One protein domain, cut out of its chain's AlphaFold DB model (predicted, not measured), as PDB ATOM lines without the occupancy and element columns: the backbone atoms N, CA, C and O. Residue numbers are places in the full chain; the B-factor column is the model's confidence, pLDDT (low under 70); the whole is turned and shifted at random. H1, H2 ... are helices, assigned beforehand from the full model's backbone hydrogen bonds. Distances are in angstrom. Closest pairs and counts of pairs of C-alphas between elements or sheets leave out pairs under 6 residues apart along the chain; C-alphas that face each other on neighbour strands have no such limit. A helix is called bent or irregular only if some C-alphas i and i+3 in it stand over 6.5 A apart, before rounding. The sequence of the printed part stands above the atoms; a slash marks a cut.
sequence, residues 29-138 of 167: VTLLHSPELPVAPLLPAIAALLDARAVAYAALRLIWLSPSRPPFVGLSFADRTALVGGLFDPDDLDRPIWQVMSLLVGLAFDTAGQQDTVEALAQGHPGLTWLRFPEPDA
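Overview. This is residues 29 to 138 of the 167 residues of the protein "Regulator" of Streptomyces fagopyri (UniProt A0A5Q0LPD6). Two longer helices, H2 and H5, run at a steep tilt to each other and come near at one place in a loose, elongated body, with the short helices H3 and H4 near H2, H6 and H7 near one end of H5, and H1 by itself beside residues 104 to 108 of H5. H3 packs on H2 with H4 nearby, while H7 packs on residues 108 to 111 of H5, with H6 beyond it towards the end where residues 132 to 138 trail off. The printed part has 110 residues with seven named helices, H1 to H7 in order along the chain, and no named strand; the class is all helix, with 68 residues in the helices. The whole is loose, with a radius of gyration of the C-alphas of 17.4 A, and spans 60 by 31 by 28 A.

Arrangement. Start with the longest helix, H2, residues 40 to 60; its residues 50 to 55 touch H3, residues 71 to 74, where the closest C-alphas, Ala 54 and Phe 72, are 5.0 A apart. With residues 53 to 57, H2 only just touches H4, residues 77 to 86, with 3 pairs of C-alphas within 8 A; the closest, Tyr 57 and Leu 83, are 7.1 A apart. Their lines are about perpendicular at 73 degrees, only just past steep. Next look at H5, residues 95 to 111: it is close to H2 but not clearly touching, the closest C-alphas being Ile 46 and Ile 97 at 7.9 A, with a steep tilt of 61 degrees, opposite ways. H5 and H4 are apart. With residues 104 to 108, H5 only just touches H1, residues 29 to 32, with 3 pairs within 8 A; C-alphas Leu 31 and Ala 108 are the closest, at 6.7 A. With residues 108 to 111 it touches H7, residues 126 to 131, about perpendicular at 82 degrees; C-alphas Phe 109 and Gly 127 are the closest, at 4.5 A. H7 and H6, residues 117 to 122, only just touch, and only at the corner by their link, with 3 pairs within 8 A; C-alphas Leu 121 and Leu 128 are the closest, at 6.9 A. In H4, H5, H6 and H7 every O i to N i+4 pair is within hydrogen-bond range; in H2 it is 15 of 17, and H1 and H3 are too short for such a pair.

Along the chain. Find C-alpha 40 at (38.625, -40.862, 7.441); from there H2 runs 31.1 A to C-alpha 60 at (48.302, -70.307, 9.996). It is irregular: C-alphas 41 and 44 are 7.1 A apart. H5 covers 23.5 A and is neither bent nor irregular, but only just: C-alphas 108 and 111 are 6.0 A apart. H4 measures 14.4 A, H7 8.7 A, H6 8.6 A, H1 5.2 A and H3 4.9 A. H7 ends at C-alpha 131, (48.111, -42.477, -18.232).

Size, cuts and confidence. Look at Leu 62 and Ala 138 for the two C-alphas farthest apart, 60.4 A. The printed part has no cut and no long link. Mean pLDDT of the printed part is 92.9, and no printed residue is under 70.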
ATOM      1  N   VAL A  29      46.578 -41.036   0.265       92.19
ATOM      2  CA  VAL A  29      46.495 -40.730   1.702       92.19
ATOM      3  C   VAL A  29      45.740 -39.422   1.932       92.19
ATOM      4  O   VAL A  29      44.910 -39.369   2.833       92.19
ATOM      5  N   THR A  30      45.981 -38.401   1.109       92.12
ATOM      6  CA  THR A  30      45.251 -37.127   1.156       92.12
ATOM      7  C   THR A  30      43.774 -37.346   0.853       92.12
ATOM      8  O   THR A  30      42.931 -36.910   1.628       92.12
ATOM      9  N   LEU A  31      43.467 -38.096  -0.212       92.31
ATOM     10  CA  LEU A  31      42.095 -38.445  -0.584       92.31
ATOM     11  C   LEU A  31      41.362 -39.152   0.570       92.31
ATOM     12  O   LEU A  31      40.254 -38.777   0.924       92.31
ATOM     13  N   LEU A  32      41.993 -40.132   1.221       93.19
ATOM     14  CA  LEU A  32      41.380 -40.865   2.336       93.19
ATOM     15  C   LEU A  32      41.088 -39.992   3.571       93.19
ATOM     16  O   LEU A  32      40.246 -40.369   4.384       93.19
ATOM     17  N   HIS A  33      41.769 -38.853   3.721       92.38
ATOM     18  CA  HIS A  33      41.548 -37.890   4.807       92.38
ATOM     19  C   HIS A  33      40.700 -36.685   4.382       92.38
ATOM     20  O   HIS A  33      40.523 -35.766   5.184       92.38
ATOM     21  N   SER A  34      40.196 -36.657   3.145       89.56
ATOM     22  CA  SER A  34      39.431 -35.516   2.658       89.56
ATOM     23  C   SER A  34      38.070 -35.434   3.371       89.56
ATOM     24  O   SER A  34      37.436 -36.466   3.617       89.56
ATOM     25  N   PRO A  35      37.605 -34.226   3.740       85.81
ATOM     26  CA  PRO A  35      36.320 -34.051   4.417       85.81
ATOM     27  C   PRO A  35      35.118 -34.428   3.534       85.81
ATOM     28  O   PRO A  35      34.038 -34.700   4.056       85.81
ATOM     29  N   GLU A  36      35.297 -34.471   2.214       84.00
ATOM     30  CA  GLU A  36      34.291 -34.890   1.237       84.00
ATOM     31  C   GLU A  36      34.034 -36.406   1.268       84.00
ATOM     32  O   GLU A  36      32.982 -36.868   0.819       84.00
ATOM     33  N   LEU A  37      34.967 -37.189   1.826       81.56
ATOM     34  CA  LEU A  37      34.852 -38.634   1.978       81.56
ATOM     35  C   LEU A  37      34.657 -39.010   3.457       81.56
ATOM     36  O   LEU A  37      35.577 -38.879   4.264       81.56
ATOM     37  N   PRO A  38      33.513 -39.606   3.845       82.88
ATOM     38  CA  PRO A  38      33.245 -39.979   5.238       82.88
ATOM     39  C   PRO A  38      34.035 -41.220   5.711       82.88
ATOM     40  O   PRO A  38      33.621 -41.900   6.648       82.88
ATOM     41  N   VAL A  39      35.162 -41.551   5.069       89.00
ATOM     42  CA  VAL A  39      35.972 -42.741   5.372       89.00
ATOM     43  C   VAL A  39      37.053 -42.473   6.419       89.00
ATOM     44  O   VAL A  39      37.443 -43.399   7.127       89.00
ATOM     45  N   ALA A  40      37.512 -41.222   6.559       90.56
ATOM     46  CA  ALA A  40      38.625 -40.862   7.441       90.56
ATOM     47  C   ALA A  40      38.464 -41.385   8.889       90.56
ATOM     48  O   ALA A  40      39.408 -41.987   9.408       90.56
ATOM     49  N   PRO A  41      37.280 -41.276   9.535       92.81
ATOM     50  CA  PRO A  41      37.079 -41.803  10.889       92.81
ATOM     51  C   PRO A  41      37.174 -43.332  10.986       92.81
ATOM     52  O   PRO A  41      37.445 -43.866  12.060       92.81
ATOM     53  N   LEU A  42      36.952 -44.048   9.878       93.62
ATOM     54  CA  LEU A  42      36.992 -45.511   9.816       93.62
ATOM     55  C   LEU A  42      38.401 -46.050   9.539       93.62
ATOM     56  O   LEU A  42      38.655 -47.226   9.801       93.62
ATOM     57  N   LEU A  43      39.330 -45.220   9.048       94.50
ATOM     58  CA  LEU A  43      40.679 -45.658   8.669       94.50
ATOM     59  C   LEU A  43      41.430 -46.399   9.786       94.50
ATOM     60  O   LEU A  43      42.022 -47.436   9.478       94.50
ATOM     61  N   PRO A  44      41.397 -45.969  11.068       95.75
ATOM     62  CA  PRO A  44      42.055 -46.717  12.139       95.75
ATOM     63  C   PRO A  44      41.482 -48.130  12.312       95.75
ATOM     64  O   PRO A  44      42.234 -49.076  12.530       95.75
ATOM     65  N   ALA A  45      40.162 -48.288  12.172       96.31
ATOM     66  CA  ALA A  45      39.498 -49.585  12.280       96.31
ATOM     67  C   ALA A  45      39.813 -50.486  11.076       96.31
ATOM     68  O   ALA A  45      40.093 -51.667  11.253       96.31
ATOM     69  N   ILE A  46      39.840 -49.924   9.863       95.94
ATOM     70  CA  ILE A  46      40.213 -50.648   8.639       95.94
ATOM     71  C   ILE A  46      41.678 -51.111   8.711       95.94
ATOM     72  O   ILE A  46      41.984 -52.252   8.365       95.94
ATOM     73  N   ALA A  47      42.584 -50.260   9.205       95.94
ATOM     74  CA  ALA A  47      43.984 -50.620   9.418       95.94
ATOM     75  C   ALA A  47      44.131 -51.739  10.463       95.94
ATOM     76  O   ALA A  47      44.820 -52.725  10.209       95.94
ATOM     77  N   ALA A  48      43.429 -51.630  11.596       97.38
ATOM     78  CA  ALA A  48      43.419 -52.667  12.625       97.38
ATOM     79  C   ALA A  48      42.858 -54.000  12.106       97.38
ATOM     80  O   ALA A  48      43.398 -55.060  12.422       97.38
ATOM     81  N   LEU A  49      41.814 -53.959  11.273       97.44
ATOM     82  CA  LEU A  49      41.256 -55.141  10.622       97.44
ATOM     83  C   LEU A  49      42.287 -55.801   9.698       97.44
ATOM     84  O   LEU A  49      42.486 -57.012   9.772       97.44
ATOM     85  N   LEU A  50      42.987 -55.020   8.871       97.12
ATOM     86  CA  LEU A  50      44.037 -55.537   7.991       97.12
ATOM     87  C   LEU A  50      45.188 -56.175   8.786       97.12
ATOM     88  O   LEU A  50      45.670 -57.251   8.424       97.12
ATOM     89  N   ASP A  51      45.596 -55.554   9.892       97.81
ATOM     90  CA  ASP A  51      46.608 -56.115  10.787       97.81
ATOM     91  C   ASP A  51      46.123 -57.404  11.466       97.81
ATOM     92  O   ASP A  51      46.877 -58.374  11.541       97.81
ATOM     93  N   ALA A  52      44.856 -57.481  11.882       97.62
ATOM     94  CA  ALA A  52      44.272 -58.712  12.414       97.62
ATOM     95  C   ALA A  52      44.274 -59.841  11.367       97.62
ATOM     96  O   ALA A  52      44.653 -60.976  11.676       97.62
ATOM     97  N   ARG A  53      43.940 -59.530  10.104       97.12
ATOM     98  CA  ARG A  53      44.045 -60.477   8.981       97.12
ATOM     99  C   ARG A  53      45.488 -60.939   8.767       97.12
ATOM    100  O   ARG A  53      45.716 -62.125   8.536       97.12
ATOM    101  N   ALA A  54      46.466 -60.042   8.899       97.94
ATOM    102  CA  ALA A  54      47.883 -60.382   8.796       97.94
ATOM    103  C   ALA A  54      48.370 -61.285   9.938       97.94
ATOM    104  O   ALA A  54      49.103 -62.240   9.681       97.94
ATOM    105  N   VAL A  55      47.929 -61.043  11.177       98.31
ATOM    106  CA  VAL A  55      48.218 -61.925  12.320       98.31
ATOM    107  C   VAL A  55      47.649 -63.322  12.080       98.31
ATOM    108  O   VAL A  55      48.374 -64.305  12.227       98.31
ATOM    109  N   ALA A  56      46.385 -63.428  11.658       97.31
ATOM    110  CA  ALA A  56      45.757 -64.714  11.356       97.31
ATOM    111  C   ALA A  56      46.481 -65.452  10.212       97.31
ATOM    112  O   ALA A  56      46.796 -66.638  10.332       97.31
ATOM    113  N   TYR A  57      46.814 -64.737   9.132       97.62
ATOM    114  CA  TYR A  57      47.581 -65.265   8.002       97.62
ATOM    115  C   TYR A  57      48.944 -65.815   8.441       97.62
ATOM    116  O   TYR A  57      49.331 -66.906   8.011       97.62
ATOM    117  N   ALA A  58      49.657 -65.067   9.289       98.12
ATOM    118  CA  ALA A  58      50.970 -65.437   9.793       98.12
ATOM    119  C   ALA A  58      50.902 -66.645  10.733       98.12
ATOM    120  O   ALA A  58      51.703 -67.566  10.592       98.12
ATOM    121  N   ALA A  59      49.916 -66.684  11.635       98.06
ATOM    122  CA  ALA A  59      49.715 -67.793  12.564       98.06
ATOM    123  C   ALA A  59      49.465 -69.120  11.830       98.06
ATOM    124  O   ALA A  59      50.117 -70.118  12.131       98.06
ATOM    125  N   LEU A  60      48.597 -69.119  10.811       97.56
ATOM    126  CA  LEU A  60      48.302 -70.307   9.996       97.56
ATOM    127  C   LEU A  60      49.516 -70.834   9.217       97.56
ATOM    128  O   LEU A  60      49.540 -72.000   8.833       97.56
ATOM    129  N   ARG A  61      50.512 -69.981   8.966       97.94
ATOM    130  CA  ARG A  61      51.710 -70.297   8.174       97.94
ATOM    131  C   ARG A  61      52.995 -70.339   8.999       97.94
ATOM    132  O   ARG A  61      54.068 -70.479   8.423       97.94
ATOM    133  N   LEU A  62      52.892 -70.221  10.325       97.56
ATOM    134  CA  LEU A  62      54.029 -70.180  11.249       97.56
ATOM    135  C   LEU A  62      55.062 -69.091  10.893       97.56
ATOM    136  O   LEU A  62      56.267 -69.277  11.054       97.56
ATOM    137  N   ILE A  63      54.588 -67.943  10.405       97.88
ATOM    138  CA  ILE A  63      55.428 -66.789  10.074       97.88
ATOM    139  C   ILE A  63      55.646 -65.960  11.340       97.88
ATOM    140  O   ILE A  63      54.695 -65.510  11.980       97.88
ATOM    141  N   TRP A  64      56.910 -65.717  11.684       96.25
ATOM    142  CA  TRP A  64      57.260 -64.827  12.788       96.25
ATOM    143  C   TRP A  64      57.061 -63.359  12.395       96.25
ATOM    144  O   TRP A  64      57.723 -62.852  11.486       96.25
ATOM    145  N   LEU A  65      56.183 -62.659  13.114       96.00
ATOM    146  CA  LEU A  65      55.979 -61.220  12.960       96.00
ATOM    147  C   LEU A  65      56.831 -60.452  13.973       96.00
ATOM    148  O   LEU A  65      56.831 -60.755  15.164       96.00
ATOM    149  N   SER A  66      57.540 -59.422  13.504       92.19
ATOM    150  CA  SER A  66      58.270 -58.530  14.409       92.19
ATOM    151  C   SER A  66      57.293 -57.704  15.253       92.19
ATOM    152  O   SER A  66      56.442 -57.033  14.669       92.19
ATOM    153  N   PRO A  67      57.463 -57.624  16.586       90.94
ATOM    154  CA  PRO A  67      56.649 -56.749  17.431       90.94
ATOM    155  C   PRO A  67      56.951 -55.260  17.205       90.94
ATOM    156  O   PRO A  67      56.209 -54.394  17.649       90.94
ATOM    157  N   SER A  68      58.050 -54.942  16.516       92.56
ATOM    158  CA  SER A  68      58.476 -53.565  16.267       92.56
ATOM    159  C   SER A  68      57.746 -52.897  15.092       92.56
ATOM    160  O   SER A  68      58.142 -51.804  14.684       92.56
ATOM    161  N   ARG A  69      56.788 -53.579  14.449       91.56
ATOM    162  CA  ARG A  69      56.110 -53.123  13.225       91.56
ATOM    163  C   ARG A  69      54.640 -53.559  13.231       91.56
ATOM    164  O   ARG A  69      54.342 -54.604  13.803       91.56
ATOM    165  N   PRO A  70      53.746 -52.820  12.547       95.25
ATOM    166  CA  PRO A  70      52.390 -53.295  12.291       95.25
ATOM    167  C   PRO A  70      52.409 -54.671  11.598       95.25
ATOM    168  O   PRO A  70      53.216 -54.848  10.676       95.25
ATOM    169  N   PRO A  71      51.570 -55.638  12.011       97.12
ATOM    170  CA  PRO A  71      51.533 -56.994  11.464       97.12
ATOM    171  C   PRO A  71      51.561 -57.088   9.937       97.12
ATOM    172  O   PRO A  71      52.400 -57.803   9.386       97.12
ATOM    173  N   PHE A  72      50.716 -56.330   9.234       96.56
ATOM    174  CA  PHE A  72      50.665 -56.354   7.773       96.56
ATOM    175  C   PHE A  72      51.972 -55.856   7.143       96.56
ATOM    176  O   PHE A  72      52.483 -56.433   6.183       96.56
ATOM    177  N   VAL A  73      52.576 -54.822   7.733       94.44
ATOM    178  CA  VAL A  73      53.893 -54.296   7.335       94.44
ATOM    179  C   VAL A  73      55.026 -55.260   7.732       94.44
ATOM    180  O   VAL A  73      56.106 -55.246   7.140       94.44
ATOM    181  N   GLY A  74      54.815 -56.133   8.711       94.19
ATOM    182  CA  GLY A  74      55.769 -57.172   9.095       94.19
ATOM    183  C   GLY A  74      55.925 -58.280   8.050       94.19
ATOM    184  O   GLY A  74      56.994 -58.882   7.972       94.19
ATOM    185  N   LEU A  75      54.896 -58.525   7.235       95.25
ATOM    186  CA  LEU A  75      54.896 -59.578   6.220       95.25
ATOM    187  C   LEU A  75      55.871 -59.295   5.069       95.25
ATOM    188  O   LEU A  75      56.088 -58.138   4.679       95.25
ATOM    189  N   SER A  76      56.404 -60.376   4.486       92.44
ATOM    190  CA  SER A  76      57.169 -60.330   3.237       92.44
ATOM    191  C   SER A  76      56.298 -59.803   2.091       92.44
ATOM    192  O   SER A  76      55.072 -59.871   2.154       92.44
ATOM    193  N   PHE A  77      56.905 -59.296   1.016       90.81
ATOM    194  CA  PHE A  77      56.126 -58.833  -0.136       90.81
ATOM    195  C   PHE A  77      55.228 -59.941  -0.711       90.81
ATOM    196  O   PHE A  77      54.048 -59.699  -0.946       90.81
ATOM    197  N   ALA A  78      55.760 -61.159  -0.855       93.19
ATOM    198  CA  ALA A  78      55.001 -62.304  -1.349       93.19
ATOM    199  C   ALA A  78      53.787 -62.614  -0.456       93.19
ATOM    200  O   ALA A  78      52.682 -62.798  -0.961       93.19
ATOM    201  N   ASP A  79      53.973 -62.587   0.866       95.69
ATOM    202  CA  ASP A  79      52.892 -62.832   1.823       95.69
ATOM    203  C   ASP A  79      51.851 -61.714   1.838       95.69
ATOM    204  O   ASP A  79      50.655 -61.992   1.901       95.69
ATOM    205  N   ARG A  80      52.276 -60.448   1.727       94.50
ATOM    206  CA  ARG A  80      51.348 -59.316   1.601       94.50
ATOM    207  C   ARG A  80      50.486 -59.455   0.353       94.50
ATOM    208  O   ARG A  80      49.278 -59.259   0.429       94.50
ATOM    209  N   THR A  81      51.086 -59.803  -0.784       92.75
ATOM    210  CA  THR A  81      50.354 -59.981  -2.041       92.75
ATOM    211  C   THR A  81      49.386 -61.156  -1.962       92.75
ATOM    212  O   THR A  81      48.237 -61.009  -2.374       92.75
ATOM    213  N   ALA A  82      49.810 -62.288  -1.395       94.75
ATOM    214  CA  ALA A  82      48.944 -63.447  -1.202       94.75
ATOM    215  C   ALA A  82      47.759 -63.128  -0.276       94.75
ATOM    216  O   ALA A  82      46.620 -63.456  -0.602       94.75
ATOM    217  N   LEU A  83      48.013 -62.441   0.843       95.38
ATOM    218  CA  LEU A  83      46.970 -62.003   1.766       95.38
ATOM    219  C   LEU A  83      45.980 -61.047   1.090       95.38
ATOM    220  O   LEU A  83      44.781 -61.297   1.136       95.38
ATOM    221  N   VAL A  84      46.466 -59.986   0.435       93.50
ATOM    222  CA  VAL A  84      45.603 -59.001  -0.241       93.50
ATOM    223  C   VAL A  84      44.793 -59.644  -1.364       93.50
ATOM    224  O   VAL A  84      43.631 -59.293  -1.537       93.50
ATOM    225  N   GLY A  85      45.366 -60.601  -2.099       92.44
ATOM    226  CA  GLY A  85      44.639 -61.359  -3.117       92.44
ATOM    227  C   GLY A  85      43.424 -62.102  -2.552       92.44
ATOM    228  O   GLY A  85      42.383 -62.141  -3.200       92.44
ATOM    229  N   GLY A  86      43.531 -62.625  -1.326       93.12
ATOM    230  CA  GLY A  86      42.438 -63.319  -0.640       93.12
ATOM    231  C   GLY A  86      41.355 -62.406  -0.055       93.12
ATOM    232  O   GLY A  86      40.252 -62.875   0.195       93.12
ATOM    233  N   LEU A  87      41.613 -61.105   0.129       93.62
ATOM    234  CA  LEU A  87      40.628 -60.169   0.704       93.62
ATOM    235  C   LEU A  87      39.392 -59.952  -0.186       93.62
ATOM    236  O   LEU A  87      38.387 -59.407   0.266       93.62
ATOM    237  N   PHE A  88      39.463 -60.351  -1.456       93.38
ATOM    238  CA  PHE A  88      38.379 -60.203  -2.428       93.38
ATOM    239  C   PHE A  88      37.588 -61.496  -2.648       93.38
ATOM    240  O   PHE A  88      36.786 -61.554  -3.583       93.38
ATOM    241  N   ASP A  89      37.814 -62.516  -1.811       94.19
ATOM    242  CA  ASP A  89      37.069 -63.771  -1.869       94.19
ATOM    243  C   ASP A  89      35.554 -63.498  -1.814       94.19
ATOM    244  O   ASP A  89      35.106 -62.687  -0.989       94.19
ATOM    245  N   PRO A  90      34.749 -64.108  -2.707       91.25
ATOM    246  CA  PRO A  90      33.331 -63.840  -2.761       91.25
ATOM    247  C   PRO A  90      32.545 -64.065  -1.466       91.25
ATOM    248  O   PRO A  90      31.512 -63.409  -1.288       91.25
ATOM    249  N   ASP A  91      33.030 -64.947  -0.597       92.19
ATOM    250  CA  ASP A  91      32.360 -65.337   0.644       92.19
ATOM    251  C   ASP A  91      32.856 -64.540   1.868       92.19
ATOM    252  O   ASP A  91      32.368 -64.729   2.985       92.19
ATOM    253  N   ASP A  92      33.801 -63.610   1.681       92.06
ATOM    254  CA  ASP A  92      34.332 -62.777   2.760       92.06
ATOM    255  C   ASP A  92      33.367 -61.630   3.121       92.06
ATOM    256  O   ASP A  92      33.020 -60.783   2.291       92.06
ATOM    257  N   LEU A  93      32.961 -61.571   4.393       91.88
ATOM    258  CA  LEU A  93      32.066 -60.535   4.920       91.88
ATOM    259  C   LEU A  93      32.666 -59.124   4.834       91.88
ATOM    260  O   LEU A  93      31.926 -58.156   4.658       91.88
ATOM    261  N   ASP A  94      33.994 -59.003   4.907       95.25
ATOM    262  CA  ASP A  94      34.703 -57.725   4.843       95.25
ATOM    263  C   ASP A  94      35.012 -57.302   3.396       95.25
ATOM    264  O   ASP A  94      35.496 -56.192   3.169       95.25
ATOM    265  N   ARG A  95      34.705 -58.141   2.391       94.75
ATOM    266  CA  ARG A  95      34.942 -57.854   0.961       94.75
ATOM    267  C   ARG A  95      34.497 -56.446   0.533       94.75
ATOM    268  O   ARG A  95      35.279 -55.790  -0.162       94.75
ATOM    269  N   PRO A  96      33.307 -55.931   0.919       94.88
ATOM    270  CA  PRO A  96      32.882 -54.588   0.516       94.88
ATOM    271  C   PRO A  96      33.834 -53.480   0.987       94.88
ATOM    272  O   PRO A  96      34.052 -52.512   0.259       94.88
ATOM    273  N   ILE A  97      34.454 -53.634   2.162       94.69
ATOM    274  CA  ILE A  97      35.435 -52.675   2.691       94.69
ATOM    275  C   ILE A  97      36.636 -52.611   1.744       94.69
ATOM    276  O   ILE A  97      37.042 -51.533   1.310       94.69
ATOM    277  N   TRP A  98      37.176 -53.765   1.354       94.88
ATOM    278  CA  TRP A  98      38.352 -53.848   0.484       94.88
ATOM    279  C   TRP A  98      38.078 -53.376  -0.946       94.88
ATOM    280  O   TRP A  98      38.958 -52.788  -1.584       94.88
ATOM    281  N   GLN A  99      36.854 -53.579  -1.440       94.12
ATOM    282  CA  GLN A  99      36.395 -53.034  -2.721       94.12
ATOM    283  C   GLN A  99      36.375 -51.505  -2.702       94.12
ATOM    284  O   GLN A  99      36.963 -50.886  -3.588       94.12
ATOM    285  N   VAL A 100      35.781 -50.895  -1.670       93.50
ATOM    286  CA  VAL A 100      35.770 -49.432  -1.508       93.50
ATOM    287  C   VAL A 100      37.193 -48.887  -1.389       93.50
ATOM    288  O   VAL A 100      37.543 -47.938  -2.086       93.50
ATOM    289  N   MET A 101      38.057 -49.517  -0.590       93.94
ATOM    290  CA  MET A 101      39.457 -49.091  -0.483       93.94
ATOM    291  C   MET A 101      40.198 -49.179  -1.823       93.94
ATOM    292  O   MET A 101      40.980 -48.290  -2.156       93.94
ATOM    293  N   SER A 102      39.936 -50.218  -2.618       93.50
ATOM    294  CA  SER A 102      40.535 -50.366  -3.951       93.50
ATOM    295  C   SER A 102      40.025 -49.323  -4.938       93.50
ATOM    296  O   SER A 102      40.815 -48.808  -5.728       93.50
ATOM    297  N   LEU A 103      38.736 -48.983  -4.866       93.25
ATOM    298  CA  LEU A 103      38.148 -47.905  -5.652       93.25
ATOM    299  C   LEU A 103      38.818 -46.566  -5.332       93.25
ATOM    300  O   LEU A 103      39.193 -45.851  -6.250       93.25
ATOM    301  N   LEU A 104      39.022 -46.245  -4.052       93.06
ATOM    302  CA  LEU A 104      39.660 -44.989  -3.634       93.06
ATOM    303  C   LEU A 104      41.137 -44.924  -4.052       93.06
ATOM    304  O   LEU A 104      41.619 -43.876  -4.471       93.06
ATOM    305  N   VAL A 105      41.847 -46.056  -4.007       93.25
ATOM    306  CA  VAL A 105      43.202 -46.188  -4.568       93.25
ATOM    307  C   VAL A 105      43.214 -45.893  -6.070       93.25
ATOM    308  O   VAL A 105      44.102 -45.177  -6.532       93.25
ATOM    309  N   GLY A 106      42.240 -46.424  -6.814       93.06
ATOM    310  CA  GLY A 106      42.063 -46.140  -8.240       93.06
ATOM    311  C   GLY A 106      41.727 -44.673  -8.496       93.06
ATOM    312  O   GLY A 106      42.390 -44.038  -9.298       93.06
ATOM    313  N   LEU A 107      40.785 -44.099  -7.748       92.69
ATOM    314  CA  LEU A 107      40.364 -42.703  -7.887       92.69
ATOM    315  C   LEU A 107      41.527 -41.718  -7.694       92.69
ATOM    316  O   LEU A 107      41.682 -40.770  -8.462       92.69
ATOM    317  N   ALA A 108      42.382 -41.961  -6.696       93.94
ATOM    318  CA  ALA A 108      43.568 -41.138  -6.488       93.94
ATOM    319  C   ALA A 108      44.511 -41.193  -7.697       93.94
ATOM    320  O   ALA A 108      44.978 -40.161  -8.161       93.94
ATOM    321  N   PHE A 109      44.778 -42.386  -8.234       94.31
ATOM    322  CA  PHE A 109      45.737 -42.555  -9.324       94.31
ATOM    323  C   PHE A 109      45.164 -42.160 -10.691       94.31
ATOM    324  O   PHE A 109      45.748 -41.332 -11.385       94.31
ATOM    325  N   ASP A 110      44.020 -42.720 -11.065       92.75
ATOM    326  CA  ASP A 110      43.475 -42.641 -12.419       92.75
ATOM    327  C   ASP A 110      42.823 -41.290 -12.722       92.75
ATOM    328  O   ASP A 110      42.754 -40.896 -13.885       92.75
ATOM    329  N   THR A 111      42.340 -40.577 -11.699       89.19
ATOM    330  CA  THR A 111      41.561 -39.347 -11.907       89.19
ATOM    331  C   THR A 111      42.062 -38.145 -11.122       89.19
ATOM    332  O   THR A 111      41.507 -37.068 -11.307       89.19
ATOM    333  N   ALA A 112      43.047 -38.310 -10.229       90.81
ATOM    334  CA  ALA A 112      43.432 -37.275  -9.264       90.81
ATOM    335  C   ALA A 112      42.223 -36.723  -8.481       90.81
ATOM    336  O   ALA A 112      42.116 -35.519  -8.280       90.81
ATOM    337  N   GLY A 113      41.282 -37.588  -8.066       84.44
ATOM    338  CA  GLY A 113      39.943 -37.179  -7.599       84.44
ATOM    339  C   GLY A 113      39.883 -36.224  -6.394       84.44
ATOM    340  O   GLY A 113      38.807 -35.752  -6.048       84.44
ATOM    341  N   GLN A 114      41.020 -35.939  -5.760       84.56
ATOM    342  CA  GLN A 114      41.196 -34.949  -4.698       84.56
ATOM    343  C   GLN A 114      41.570 -33.528  -5.183       84.56
ATOM    344  O   GLN A 114      41.736 -32.644  -4.347       84.56
ATOM    345  N   GLN A 115      41.781 -33.306  -6.484       86.62
ATOM    346  CA  GLN A 115      42.280 -32.049  -7.062       86.62
ATOM    347  C   GLN A 115      41.456 -31.614  -8.281       86.62
ATOM    348  O   GLN A 115      40.817 -32.436  -8.937       86.62
ATOM    349  N   ASP A 116      41.504 -30.320  -8.612       89.69
ATOM    350  CA  ASP A 116      41.062 -29.847  -9.925       89.69
ATOM    351  C   ASP A 116      41.956 -30.456 -11.017       89.69
ATOM    352  O   ASP A 116      43.182 -30.454 -10.899       89.69
ATOM    353  N   THR A 117      41.354 -30.989 -12.082       88.88
ATOM    354  CA  THR A 117      42.086 -31.723 -13.125       88.88
ATOM    355  C   THR A 117      43.145 -30.865 -13.819       88.88
ATOM    356  O   THR A 117      44.225 -31.369 -14.131       88.88
ATOM    357  N   VAL A 118      42.870 -29.577 -14.057       88.88
ATOM    358  CA  VAL A 118      43.822 -28.668 -14.718       88.88
ATOM    359  C   VAL A 118      45.011 -28.412 -13.798       88.88
ATOM    360  O   VAL A 118      46.160 -28.477 -14.237       88.88
ATOM    361  N   GLU A 119      44.749 -28.179 -12.513       90.62
ATOM    362  CA  GLU A 119      45.800 -28.001 -11.512       90.62
ATOM    363  C   GLU A 119      46.642 -29.274 -11.336       90.62
ATOM    364  O   GLU A 119      47.873 -29.206 -11.332       90.62
ATOM    365  N   ALA A 120      45.996 -30.440 -11.250       92.88
ATOM    366  CA  ALA A 120      46.663 -31.730 -11.115       92.88
ATOM    367  C   ALA A 120      47.635 -31.983 -12.278       92.88
ATOM    368  O   ALA A 120      48.766 -32.420 -12.063       92.88
ATOM    369  N   LEU A 121      47.232 -31.666 -13.510       91.56
ATOM    370  CA  LEU A 121      48.098 -31.792 -14.684       91.56
ATOM    371  C   LEU A 121      49.238 -30.783 -14.680       91.56
ATOM    372  O   LEU A 121      50.384 -31.174 -14.900       91.56
ATOM    373  N   ALA A 122      48.958 -29.517 -14.361       90.75
ATOM    374  CA  ALA A 122      49.984 -28.483 -14.260       90.75
ATOM    375  C   ALA A 122      51.059 -28.828 -13.211       90.75
ATOM    376  O   ALA A 122      52.229 -28.484 -13.376       90.75
ATOM    377  N   GLN A 123      50.679 -29.540 -12.147       91.44
ATOM    378  CA  GLN A 123      51.582 -30.032 -11.102       91.44
ATOM    379  C   GLN A 123      52.263 -31.368 -11.448       91.44
ATOM    380  O   GLN A 123      53.083 -31.853 -10.668       91.44
ATOM    381  N   GLY A 124      51.948 -31.973 -12.597       92.31
ATOM    382  CA  GLY A 124      52.506 -33.258 -13.013       92.31
ATOM    383  C   GLY A 124      51.985 -34.433 -12.184       92.31
ATOM    384  O   GLY A 124      52.771 -35.280 -11.755       92.31
ATOM    385  N   HIS A 125      50.669 -34.490 -11.935       95.25
ATOM    386  CA  HIS A 125      50.054 -35.544 -11.130       95.25
ATOM    387  C   HIS A 125      50.509 -36.937 -11.609       95.25
ATOM    388  O   HIS A 125      50.367 -37.248 -12.802       95.25
ATOM    389  N   PRO A 126      51.038 -37.802 -10.719       93.38
ATOM    390  CA  PRO A 126      51.769 -38.990 -11.149       93.38
ATOM    391  C   PRO A 126      50.945 -39.970 -11.985       93.38
ATOM    392  O   PRO A 126      51.439 -40.495 -12.980       93.38
ATOM    393  N   GLY A 127      49.685 -40.199 -11.608       93.00
ATOM    394  CA  GLY A 127      48.825 -41.135 -12.330       93.00
ATOM    395  C   GLY A 127      48.282 -40.573 -13.648       93.00
ATOM    396  O   GLY A 127      48.298 -41.275 -14.655       93.00
ATOM    397  N   LEU A 128      47.938 -39.280 -13.702       93.75
ATOM    398  CA  LEU A 128      47.480 -38.638 -14.944       93.75
ATOM    399  C   LEU A 128      48.617 -38.565 -15.971       93.75
ATOM    400  O   LEU A 128      48.421 -38.884 -17.142       93.75
ATOM    401  N   THR A 129      49.827 -38.239 -15.512       92.94
ATOM    402  CA  THR A 129      51.044 -38.244 -16.337       92.94
ATOM    403  C   THR A 129      51.344 -39.647 -16.863       92.94
ATOM    404  O   THR A 129      51.625 -39.823 -18.048       92.94
ATOM    405  N   TRP A 130      51.248 -40.664 -16.000       92.00
ATOM    406  CA  TRP A 130      51.459 -42.061 -16.381       92.00
ATOM    407  C   TRP A 130      50.460 -42.535 -17.442       92.00
ATOM    408  O   TRP A 130      50.848 -43.183 -18.416       92.00
ATOM    409  N   LEU A 131      49.185 -42.171 -17.285       91.06
ATOM    410  CA  LEU A 131      48.111 -42.477 -18.232       91.06
ATOM    411  C   LEU A 131      48.159 -41.623 -19.505       91.06
ATOM    412  O   LEU A 131      47.425 -41.914 -20.448       91.06
ATOM    413  N   ARG A 132      49.028 -40.603 -19.550       91.25
ATOM    414  CA  ARG A 132      49.087 -39.592 -20.616       91.25
ATOM    415  C   ARG A 132      47.730 -38.934 -20.832       91.25
ATOM    416  O   ARG A 132      47.265 -38.804 -21.965       91.25
ATOM    417  N   PHE A 133      47.089 -38.565 -19.729       89.81
ATOM    418  CA  PHE A 133      45.863 -37.791 -19.789       89.81
ATOM    419  C   PHE A 133      46.142 -36.500 -20.579       89.81
ATOM    420  O   PHE A 133      47.185 -35.880 -20.350       89.81
ATOM    421  N   PRO A 134      45.292 -36.137 -21.553       88.06
ATOM    422  CA  PRO A 134      45.592 -35.021 -22.437       88.06
ATOM    423  C   PRO A 134      45.622 -33.699 -21.677       88.06
ATOM    424  O   PRO A 134      45.084 -33.580 -20.580       88.06
ATOM    425  N   GLU A 135      46.247 -32.699 -22.281       87.06
ATOM    426  CA  GLU A 135      46.136 -31.316 -21.826       87.06
ATOM    427  C   GLU A 135      44.913 -30.656 -22.480       87.06
ATOM    428  O   GLU A 135      44.485 -31.089 -23.558       87.06
ATOM    429  N   PRO A 136      44.324 -29.623 -21.853       88.06
ATOM    430  CA  PRO A 136      43.338 -28.799 -22.534       88.06
ATOM    431  C   PRO A 136      43.975 -28.073 -23.731       88.06
ATOM    432  O   PRO A 136      45.179 -27.814 -23.754       88.06
ATOM    433  N   ASP A 137      43.154 -27.691 -24.709       84.94
ATOM    434  CA  ASP A 137      43.590 -26.835 -25.813       84.94
ATOM    435  C   ASP A 137      44.061 -25.460 -25.293       84.94
ATOM    436  O   ASP A 137      43.810 -25.074 -24.151       84.94
ATOM    437  N   ALA A 138      44.702 -24.662 -26.157       86.00
ATOM    438  CA  ALA A 138      45.245 -23.344 -25.799       86.00
ATOM    439  C   ALA A 138      44.204 -22.345 -25.241       86.00
ATOM    440  O   ALA A 138      44.574 -21.359 -24.608       86.00
TER     441      ALA A 138